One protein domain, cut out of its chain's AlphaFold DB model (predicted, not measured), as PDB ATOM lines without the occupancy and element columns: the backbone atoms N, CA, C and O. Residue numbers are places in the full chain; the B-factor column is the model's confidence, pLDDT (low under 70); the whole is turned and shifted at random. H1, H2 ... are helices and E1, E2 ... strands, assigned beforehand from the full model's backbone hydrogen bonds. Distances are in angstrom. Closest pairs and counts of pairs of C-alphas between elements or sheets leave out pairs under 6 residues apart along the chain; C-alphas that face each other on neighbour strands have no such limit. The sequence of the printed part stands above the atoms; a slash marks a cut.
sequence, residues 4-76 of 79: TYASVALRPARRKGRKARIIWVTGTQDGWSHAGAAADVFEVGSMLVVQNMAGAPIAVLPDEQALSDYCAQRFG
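Overview. This is residues 4 to 76 of the 79 residues of an uncharacterized protein of Pseudomonas putida (UniProt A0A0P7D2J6). A single strongly twisted sheet of five strands, curled like part of a barrel, wraps round one helix, H1, which packs on one face; the other face has no named helix. The long strands E1, E2 and E3 lie side by side along the length of the domain, and the short hairpin of E4 and E5 continues the sheet toward one end. The printed part has 73 residues, with named elements in the order E1, E2, E3, E4, E5, H1; the sheet has the same strand order, is antiparallel throughout, and the class is mixed, helices and strands. The whole is compact, with a radius of gyration of the C-alphas of 12.4 A, yet elongated in outline, spanning 41 by 25 by 19 A.

Arrangement. The sheet is a meander, each strand the antiparallel neighbour of the one before: E1, residues 4 to 15; E2, residues 18 to 29; E3, residues 32 to 44; E4, residues 47 to 51; and E5, residues 57 to 61. E1 and E2 form a hairpin at 159 degrees between their directions, with N 9 and O 24 2.8 A apart, within hydrogen-bond range. In the hairpin of E2 and E3, N 23 and O 39 are within range at 2.8 A. In the hairpin of E3 and E4, at 139 degrees, N 42 and O 49 are within range at 2.9 A. In the hairpin of E4 and E5, N 50 and O 59 are within range at 2.9 A. E1 and E5 are the edge strands and are apart. From edge to edge the strands' lines turn by 93 degrees and the way across the sheet by 91 degrees, and E1 bends by 74 degrees at residue 12. H1, residues 64 to 75, is on the sheet, which curls round it. The closest C-alphas of E1 and H1 are those of Tyr 5 and Phe 75, 6.0 A apart, and the closest of E5 and H1 are those of Leu 61 and Leu 67, 6.5 A. E2 and H1 are near each other, with 6 pairs of C-alphas within 10 A. Every O i to N i+4 pair in H1 is within hydrogen-bond range.

Along the chain. E1 begins at C-alpha 4, (-1.686, -18.055, 13.847), and measures 27.3 A from first to last C-alpha. E2 measures 31.6 A and E3, the longest strand, 36.3 A, ending at C-alpha 44, (24.325, -2.377, 8.798). E4 and E5 measure 12.8 A and 11.1 A. H1 measures 16.0 A and ends at C-alpha 75, (4.536, -15.189, 9.722).

Size, cuts and confidence. The two C-alphas farthest apart are those of Gly 31 and Gly 45, 41.3 A. The first and last printed C-alphas, of Thr 4 and Gly 76, are 8.5 A apart. The printed part has no cut, and the five links between named elements are tight. The mean pLDDT of the printed part is 94.1, and no printed residue is under 70.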
ATOM      1  N   THR A   4      -1.160 -18.725  15.041       92.50
ATOM      2  CA  THR A   4      -1.686 -18.055  13.847       92.50
ATOM      3  C   THR A   4      -1.427 -16.568  13.989       92.50
ATOM      4  O   THR A   4      -1.973 -15.931  14.887       92.50
ATOM      5  N   TYR A   5      -0.584 -16.005  13.130       93.69
ATOM      6  CA  TYR A   5      -0.300 -14.575  13.153       93.69
ATOM      7  C   TYR A   5      -1.396 -13.803  12.415       93.69
ATOM      8  O   TYR A   5      -1.809 -14.180  11.323       93.69
ATOM      9  N   ALA A   6      -1.867 -12.719  13.027       93.12
ATOM     10  CA  ALA A   6      -2.876 -11.821  12.475       93.12
ATOM     11  C   ALA A   6      -2.249 -10.553  11.878       93.12
ATOM     12  O   ALA A   6      -2.756 -10.021  10.894       93.12
ATOM     13  N   SER A   7      -1.149 -10.060  12.456       94.44
ATOM     14  CA  SER A   7      -0.419  -8.910  11.916       94.44
ATOM     15  C   SER A   7       1.048  -8.898  12.329       94.44
ATOM     16  O   SER A   7       1.437  -9.472  13.351       94.44
ATOM     17  N   VAL A   8       1.850  -8.199  11.529       96.00
ATOM     18  CA  VAL A   8       3.223  -7.802  11.840       96.00
ATOM     19  C   VAL A   8       3.275  -6.275  11.811       96.00
ATOM     20  O   VAL A   8       2.577  -5.646  11.029       96.00
ATOM     21  N   ALA A   9       4.088  -5.671  12.673       95.94
ATOM     22  CA  ALA A   9       4.411  -4.252  12.621       95.94
ATOM     23  C   ALA A   9       5.896  -4.042  12.926       95.94
ATOM     24  O   ALA A   9       6.456  -4.702  13.804       95.94
ATOM     25  N   LEU A  10       6.528  -3.078  12.255       96.12
ATOM     26  CA  LEU A  10       7.888  -2.643  12.572       96.12
ATOM     27  C   LEU A  10       7.840  -1.490  13.575       96.12
ATOM     28  O   LEU A  10       7.425  -0.379  13.250       96.12
ATOM     29  N   ARG A  11       8.268  -1.743  14.814       95.25
ATOM     30  CA  ARG A  11       8.277  -0.726  15.877       95.25
ATOM     31  C   ARG A  11       9.676  -0.145  16.064       95.25
ATOM     32  O   ARG A  11      10.625  -0.921  16.166       95.25
ATOM     33  N   PRO A  12       9.845   1.185  16.157       94.19
ATOM     34  CA  PRO A  12      11.146   1.772  16.451       94.19
ATOM     35  C   PRO A  12      11.627   1.343  17.842       94.19
ATOM     36  O   PRO A  12      10.855   1.312  18.799       94.19
ATOM     37  N   ALA A  13      12.913   1.023  17.960       92.62
ATOM     38  CA  ALA A  13      13.526   0.575  19.202       92.62
ATOM     39  C   ALA A  13      14.987   1.029  19.329       92.62
ATOM     40  O   ALA A  13      15.624   1.505  18.384       92.62
ATOM     41  N   ARG A  14      15.542   0.857  20.532       89.88
ATOM     42  CA  ARG A  14      16.982   0.959  20.789       89.88
ATOM     43  C   ARG A  14      17.471  -0.307  21.477       89.88
ATOM     44  O   ARG A  14      16.924  -0.712  22.501       89.88
ATOM     45  N   ARG A  15      18.527  -0.912  20.939       85.88
ATOM     46  CA  ARG A  15      19.164  -2.119  21.483       85.88
ATOM     47  C   ARG A  15      20.661  -1.892  21.577       85.88
ATOM     48  O   ARG A  15      21.282  -1.500  20.595       85.88
ATOM     49  N   LYS A  16      21.240  -2.115  22.762       82.62
ATOM     50  CA  LYS A  16      22.689  -1.962  23.011       82.62
ATOM     51  C   LYS A  16      23.245  -0.616  22.495       82.62
ATOM     52  O   LYS A  16      24.303  -0.562  21.882       82.62
ATOM     53  N   GLY A  17      22.479   0.467  22.674       86.12
ATOM     54  CA  GLY A  17      22.844   1.817  22.223       86.12
ATOM     55  C   GLY A  17      22.672   2.095  20.721       86.12
ATOM     56  O   GLY A  17      22.881   3.227  20.296       86.12
ATOM     57  N   ARG A  18      22.252   1.112  19.915       87.12
ATOM     58  CA  ARG A  18      22.028   1.258  18.469       87.12
ATOM     59  C   ARG A  18      20.541   1.409  18.155       87.12
ATOM     60  O   ARG A  18      19.694   0.853  18.861       87.12
ATOM     61  N   LYS A  19      20.226   2.163  17.096       91.69
ATOM     62  CA  LYS A  19      18.875   2.200  16.521       91.69
ATOM     63  C   LYS A  19      18.546   0.815  15.966       91.69
ATOM     64  O   LYS A  19      19.379   0.208  15.299       91.69
ATOM     65  N   ALA A  20      17.351   0.338  16.268       94.38
ATOM     66  CA  ALA A  20      16.827  -0.925  15.779       94.38
ATOM     67  C   ALA A  20      15.337  -0.762  15.473       94.38
ATOM     68  O   ALA A  20      14.694   0.192  15.923       94.38
ATOM     69  N   ARG A  21      14.774  -1.715  14.742       95.94
ATOM     70  CA  ARG A  21      13.327  -1.909  14.641       95.94
ATOM     71  C   ARG A  21      12.982  -3.274  15.204       95.94
ATOM     72  O   ARG A  21      13.748  -4.208  15.035       95.94
ATOM     73  N   ILE A  22      11.856  -3.398  15.883       96.00
ATOM     74  CA  ILE A  22      11.361  -4.676  16.386       96.00
ATOM     75  C   ILE A  22      10.280  -5.156  15.431       96.00
ATOM     76  O   ILE A  22       9.319  -4.427  15.188       96.00
ATOM     77  N   ILE A  23      10.417  -6.387  14.943       97.00
ATOM     78  CA  ILE A  23       9.314  -7.117  14.325       97.00
ATOM     79  C   ILE A  23       8.362  -7.503  15.452       97.00
ATOM     80  O   ILE A  23       8.649  -8.399  16.251       97.00
ATOM     81  N   TRP A  24       7.254  -6.780  15.553       96.50
ATOM     82  CA  TRP A  24       6.202  -7.034  16.521       96.50
ATOM     83  C   TRP A  24       5.087  -7.828  15.860       96.50
ATOM     84  O   TRP A  24       4.501  -7.364  14.887       96.50
ATOM     85  N   VAL A  25       4.776  -9.001  16.396       96.06
ATOM     86  CA  VAL A  25       3.710  -9.866  15.889       96.06
ATOM     87  C   VAL A  25       2.507  -9.820  16.813       96.06
ATOM     88  O   VAL A  25       2.651  -9.717  18.034       96.06
ATOM     89  N   THR A  26       1.316  -9.922  16.236       96.25
ATOM     90  CA  THR A  26       0.093 -10.250  16.975       96.25
ATOM     91  C   THR A  26      -0.600 -11.439  16.326       96.25
ATOM     92  O   THR A  26      -0.385 -11.715  15.146       96.25
ATOM     93  N   GLY A  27      -1.398 -12.179  17.086       94.62
ATOM     94  CA  GLY A  27      -2.057 -13.382  16.603       94.62
ATOM     95  C   GLY A  27      -2.799 -14.129  17.697       94.62
ATOM     96  O   GLY A  27      -3.088 -13.575  18.758       94.62
ATOM     97  N   THR A  28      -3.080 -15.401  17.446       93.25
ATOM     98  CA  THR A  28      -3.661 -16.323  18.418       93.25
ATOM     99  C   THR A  28      -2.766 -17.542  18.609       93.25
ATOM    100  O   THR A  28      -2.164 -18.057  17.666       93.25
ATOM    101  N   GLN A  29      -2.665 -18.007  19.849       91.31
ATOM    102  CA  GLN A  29      -1.959 -19.222  20.231       91.31
ATOM    103  C   GLN A  29      -2.887 -20.045  21.120       91.31
ATOM    104  O   GLN A  29      -3.278 -19.588  22.190       91.31
ATOM    105  N   ASP A  30      -3.264 -21.239  20.656       87.75
ATOM    106  CA  ASP A  30      -4.140 -22.167  21.385       87.75
ATOM    107  C   ASP A  30      -5.439 -21.495  21.898       87.75
ATOM    108  O   ASP A  30      -5.902 -21.740  23.009       87.75
ATOM    109  N   GLY A  31      -6.015 -20.602  21.081       88.31
ATOM    110  CA  GLY A  31      -7.242 -19.853  21.390       88.31
ATOM    111  C   GLY A  31      -7.040 -18.545  22.165       88.31
ATOM    112  O   GLY A  31      -7.993 -17.786  22.313       88.31
ATOM    113  N   TRP A  32      -5.818 -18.235  22.603       91.12
ATOM    114  CA  TRP A  32      -5.497 -17.018  23.351       91.12
ATOM    115  C   TRP A  32      -4.831 -15.964  22.476       91.12
ATOM    116  O   TRP A  32      -3.996 -16.286  21.631       91.12
ATOM    117  N   SER A  33      -5.156 -14.692  22.706       91.88
ATOM    118  CA  SER A  33      -4.474 -13.577  22.048       91.88
ATOM    119  C   SER A  33      -2.992 -13.555  22.419       91.88
ATOM    120  O   SER A  33      -2.626 -13.556  23.594       91.88
ATOM    121  N   HIS A  34      -2.140 -13.487  21.405       90.06
ATOM    122  CA  HIS A  34      -0.693 -13.400  21.524       90.06
ATOM    123  C   HIS A  34      -0.207 -12.094  20.891       90.06
ATOM    124  O   HIS A  34      -0.606 -11.744  19.781       90.06
ATOM    125  N   ALA A  35       0.678 -11.378  21.580       93.62
ATOM    126  CA  ALA A  35       1.373 -10.218  21.039       93.62
ATOM    127  C   ALA A  35       2.792 -10.157  21.609       93.62
ATOM    128  O   ALA A  35       2.972 -10.276  22.822       93.62
ATOM    129  N   GLY A  36       3.796  -9.948  20.759       94.19
ATOM    130  CA  GLY A  36       5.176  -9.948  21.228       94.19
ATOM    131  C   GLY A  36       6.217  -9.558  20.189       94.19
ATOM    132  O   GLY A  36       5.950  -9.458  18.993       94.19
ATOM    133  N   ALA A  37       7.435  -9.341  20.680       94.31
ATOM    134  CA  ALA A  37       8.610  -9.132  19.848       94.31
ATOM    135  C   ALA A  37       9.107 -10.479  19.304       94.31
ATOM    136  O   ALA A  37       9.420 -11.381  20.081       94.31
ATOM    137  N   ALA A  38       9.198 -10.600  17.981       94.75
ATOM    138  CA  ALA A  38       9.707 -11.796  17.315       94.75
ATOM    139  C   ALA A  38      11.205 -11.688  16.989       94.75
ATOM    140  O   ALA A  38      11.940 -12.669  17.106       94.75
ATOM    141  N   ALA A  39      11.655 -10.503  16.568       95.75
ATOM    142  CA  ALA A  39      13.031 -10.256  16.152       95.75
ATOM    143  C   ALA A  39      13.380  -8.763  16.211       95.75
ATOM    144  O   ALA A  39      12.499  -7.907  16.110       95.75
ATOM    145  N   ASP A  40      14.672  -8.469  16.311       96.06
ATOM    146  CA  ASP A  40      15.234  -7.136  16.117       96.06
ATOM    147  C   ASP A  40      15.773  -7.017  14.676       96.06
ATOM    148  O   ASP A  40      16.319  -7.966  14.122       96.06
ATOM    149  N   VAL A  41      15.651  -5.846  14.062       96.81
ATOM    150  CA  VAL A  41      16.165  -5.514  12.728       96.81
ATOM    151  C   VAL A  41      17.121  -4.341  12.868       96.81
ATOM    152  O   VAL A  41      16.743  -3.269  13.351       96.81
ATOM    153  N   PHE A  42      18.356  -4.543  12.430       95.88
ATOM    154  CA  PHE A  42      19.407  -3.535  12.433       95.88
ATOM    155  C   PHE A  42      19.783  -3.164  11.010       95.88
ATOM    156  O   PHE A  42      19.878  -4.028  10.148       95.88
ATOM    157  N   GLU A  43      20.056  -1.889  10.784       94.88
ATOM    158  CA  GLU A  43      20.675  -1.428   9.548       94.88
ATOM    159  C   GLU A  43      22.199  -1.482   9.712       94.88
ATOM    160  O   GLU A  43      22.753  -0.956  10.683       94.88
ATOM    161  N   VAL A  44      22.872  -2.184   8.801       92.94
ATOM    162  CA  VAL A  44      24.325  -2.377   8.798       92.94
ATOM    163  C   VAL A  44      24.836  -2.106   7.386       92.94
ATOM    164  O   VAL A  44      24.737  -2.953   6.500       92.94
ATOM    165  N   GLY A  45      25.378  -0.906   7.173       92.56
ATOM    166  CA  GLY A  45      25.702  -0.435   5.827       92.56
ATOM    167  C   GLY A  45      24.425  -0.271   5.008       92.56
ATOM    168  O   GLY A  45      23.497   0.384   5.463       92.56
ATOM    169  N   SER A  46      24.369  -0.890   3.830       93.69
ATOM    170  CA  SER A  46      23.179  -0.906   2.968       93.69
ATOM    171  C   SER A  46      22.258  -2.107   3.207       93.69
ATOM    172  O   SER A  46      21.369  -2.342   2.402       93.69
ATOM    173  N   MET A  47      22.501  -2.909   4.249       96.81
ATOM    174  CA  MET A  47      21.794  -4.169   4.492       96.81
ATOM    175  C   MET A  47      20.974  -4.101   5.782       96.81
ATOM    176  O   MET A  47      21.340  -3.423   6.744       96.81
ATOM    177  N   LEU A  48      19.906  -4.888   5.838       96.88
ATOM    178  CA  LEU A  48      19.093  -5.118   7.025       96.88
ATOM    179  C   LEU A  48      19.432  -6.482   7.630       96.88
ATOM    180  O   LEU A  48      19.287  -7.519   6.991       96.88
ATOM    181  N   VAL A  49      19.867  -6.502   8.884       97.06
ATOM    182  CA  VAL A  49      20.192  -7.724   9.625       97.06
ATOM    183  C   VAL A  49      19.080  -8.011  10.621       97.06
ATOM    184  O   VAL A  49      18.867  -7.241  11.560       97.06
ATOM    185  N   VAL A  50      18.397  -9.138  10.441       97.19
ATOM    186  CA  VAL A  50      17.393  -9.640  11.380       97.19
ATOM    187  C   VAL A  50      18.094 -10.505  12.422       97.19
ATOM    188  O   VAL A  50      18.790 -11.462  12.081       97.19
ATOM    189  N   GLN A  51      17.905 -10.183  13.696       96.38
ATOM    190  CA  GLN A  51      18.416 -10.929  14.838       96.38
ATOM    191  C   GLN A  51      17.260 -11.488  15.657       96.38
ATOM    192  O   GLN A  51      16.245 -10.826  15.863       96.38
ATOM    193  N   ASN A  52      17.420 -12.705  16.166       94.75
ATOM    194  CA  ASN A  52      16.495 -13.223  17.164       94.75
ATOM    195  C   ASN A  52      16.630 -12.448  18.490       94.75
ATOM    196  O   ASN A  52      17.560 -11.667  18.693       94.75
ATOM    197  N   MET A  53      15.732 -12.715  19.436       89.56
ATOM    198  CA  MET A  53      15.733 -12.046  20.745       89.56
ATOM    199  C   MET A  53      16.973 -12.349  21.610       89.56
ATOM    200  O   MET A  53      17.243 -11.623  22.562       89.56
ATOM    201  N   ALA A  54      17.748 -13.388  21.275       90.88
ATOM    202  CA  ALA A  54      19.038 -13.682  21.904       90.88
ATOM    203  C   ALA A  54      20.209 -12.898  21.266       90.88
ATOM    204  O   ALA A  54      21.336 -12.955  21.756       90.88
ATOM    205  N   GLY A  55      19.957 -12.143  20.190       88.38
ATOM    206  CA  GLY A  55      20.952 -11.356  19.463       88.38
ATOM    207  C   GLY A  55      21.737 -12.139  18.409       88.38
ATOM    208  O   GLY A  55      22.728 -11.621  17.896       88.38
ATOM    209  N   ALA A  56      21.327 -13.367  18.079       93.81
ATOM    210  CA  ALA A  56      21.931 -14.129  16.992       93.81
ATOM    211  C   ALA A  56      21.309 -13.715  15.644       93.81
ATOM    212  O   ALA A  56      20.079 -13.633  15.556       93.81
ATOM    213  N   PRO A  57      22.115 -13.458  14.598       95.12
ATOM    214  CA  PRO A  57      21.597 -13.143  13.272       95.12
ATOM    215  C   PRO A  57      20.887 -14.359  12.673       95.12
ATOM    216  O   PRO A  57      21.414 -15.469  12.702       95.12
ATOM    217  N   ILE A  58      19.693 -14.137  12.131       96.56
ATOM    218  CA  ILE A  58      18.862 -15.170  11.496       96.56
ATOM    219  C   ILE A  58      18.582 -14.882  10.019       96.56
ATOM    220  O   ILE A  58      18.264 -15.807   9.281       96.56
ATOM    221  N   ALA A  59      18.721 -13.628   9.575       97.06
ATOM    222  CA  ALA A  59      18.654 -13.258   8.165       97.06
ATOM    223  C   ALA A  59      19.445 -11.973   7.886       97.06
ATOM    224  O   ALA A  59      19.589 -11.115   8.761       97.06
ATOM    225  N   VAL A  60      19.925 -11.835   6.651       97.62
ATOM    226  CA  VAL A  60      20.530 -10.610   6.118       97.62
ATOM    227  C   VAL A  60      19.819 -10.289   4.810       97.62
ATOM    228  O   VAL A  60      19.745 -11.139   3.927       97.62
ATOM    229  N   LEU A  61      19.266  -9.087   4.712       97.81
ATOM    230  CA  LEU A  61      18.336  -8.679   3.667       97.81
ATOM    231  C   LEU A  61      18.850  -7.399   2.993       97.81
ATOM    232  O   LEU A  61      19.409  -6.546   3.681       97.81
ATOM    233  N   PRO A  62      18.693  -7.256   1.671       97.19
ATOM    234  CA  PRO A  62      19.216  -6.104   0.940       97.19
ATOM    235  C   PRO A  62      18.406  -4.819   1.151       97.19
ATOM    236  O   PRO A  62      18.964  -3.735   1.046       97.19
ATOM    237  N   ASP A  63      17.106  -4.921   1.428       96.50
ATOM    238  CA  ASP A  63      16.201  -3.774   1.485       96.50
ATOM    239  C   ASP A  63      14.912  -4.074   2.280       96.50
ATOM    240  O   ASP A  63      14.704  -5.169   2.814       96.50
ATOM    241  N   GLU A  64      14.034  -3.072   2.367       95.75
ATOM    242  CA  GLU A  64      12.725  -3.172   3.026       95.75
ATOM    243  C   GLU A  64      11.754  -4.126   2.317       95.75
ATOM    244  O   GLU A  64      10.898  -4.723   2.971       95.75
ATOM    245  N   GLN A  65      11.873  -4.295   0.997       96.81
ATOM    246  CA  GLN A  65      11.000  -5.195   0.246       96.81
ATOM    247  C   GLN A  65      11.297  -6.646   0.636       96.81
ATOM    248  O   GLN A  65      10.387  -7.390   1.001       96.81
ATOM    249  N   ALA A  66      12.578  -7.008   0.695       96.94
ATOM    250  CA  ALA A  66      13.034  -8.294   1.198       96.94
ATOM    251  C   ALA A  66      12.660  -8.513   2.673       96.94
ATOM    252  O   ALA A  66      12.374  -9.643   3.069       96.94
ATOM    253  N   LEU A  67      12.606  -7.456   3.494       96.94
ATOM    254  CA  LEU A  67      12.081  -7.538   4.864       96.94
ATOM    255  C   LEU A  67      10.579  -7.838   4.893       96.94
ATOM    256  O   LEU A  67      10.142  -8.674   5.688       96.94
ATOM    257  N   SER A  68       9.795  -7.201   4.024       96.31
ATOM    258  CA  SER A  68       8.366  -7.486   3.883       96.31
ATOM    259  C   SER A  68       8.124  -8.934   3.447       96.31
ATOM    260  O   SER A  68       7.311  -9.639   4.050       96.31
ATOM    261  N   ASP A  69       8.893  -9.417   2.470       97.50
ATOM    262  CA  ASP A  69       8.804 -10.791   1.970       97.50
ATOM    263  C   ASP A  69       9.262 -11.822   3.008       97.50
ATOM    264  O   ASP A  69       8.604 -12.849   3.187       97.50
ATOM    265  N   TYR A  70      10.316 -11.519   3.770       96.81
ATOM    266  CA  TYR A  70      10.726 -12.317   4.924       96.81
ATOM    267  C   TYR A  70       9.590 -12.455   5.948       96.81
ATOM    268  O   TYR A  70       9.308 -13.559   6.419       96.81
ATOM    269  N   CYS A  71       8.897 -11.359   6.278       96.44
ATOM    270  CA  CYS A  71       7.771 -11.400   7.213       96.44
ATOM    271  C   CYS A  71       6.606 -12.234   6.663       96.44
ATOM    272  O   CYS A  71       6.059 -13.067   7.387       96.44
ATOM    273  N   ALA A  72       6.285 -12.077   5.375       95.88
ATOM    274  CA  ALA A  72       5.247 -12.860   4.713       95.88
ATOM    275  C   ALA A  72       5.560 -14.363   4.742       95.88
ATOM    276  O   ALA A  72       4.691 -15.162   5.077       95.88
ATOM    277  N   GLN A  73       6.804 -14.757   4.461       95.62
ATOM    278  CA  GLN A  73       7.219 -16.161   4.516       95.62
ATOM    279  C   GLN A  73       7.226 -16.713   5.945       95.62
ATOM    280  O   GLN A  73       6.817 -17.850   6.175       95.62
ATOM    281  N   ARG A  74       7.697 -15.926   6.922       94.19
ATOM    282  CA  ARG A  74       7.896 -16.397   8.300       94.19
ATOM    283  C   ARG A  74       6.618 -16.413   9.136       94.19
ATOM    284  O   ARG A  74       6.490 -17.287  10.000       94.19
ATOM    285  N   PHE A  75       5.738 -15.436   8.921       93.50
ATOM    286  CA  PHE A  75       4.536 -15.189   9.722       93.50
ATOM    287  C   PHE A  75       3.236 -15.302   8.912       93.50
ATOM    288  O   PHE A  75       2.166 -15.311   9.505       93.50
ATOM    289  N   GLY A  76       3.295 -15.386   7.580       93.19
ATOM    290  CA  GLY A  76       2.106 -15.411   6.718       93.19
ATOM    291  C   GLY A  76       1.480 -14.035   6.461       93.19
ATOM    292  O   GLY A  76       0.471 -13.948   5.769       93.19
TER     293      GLY A  76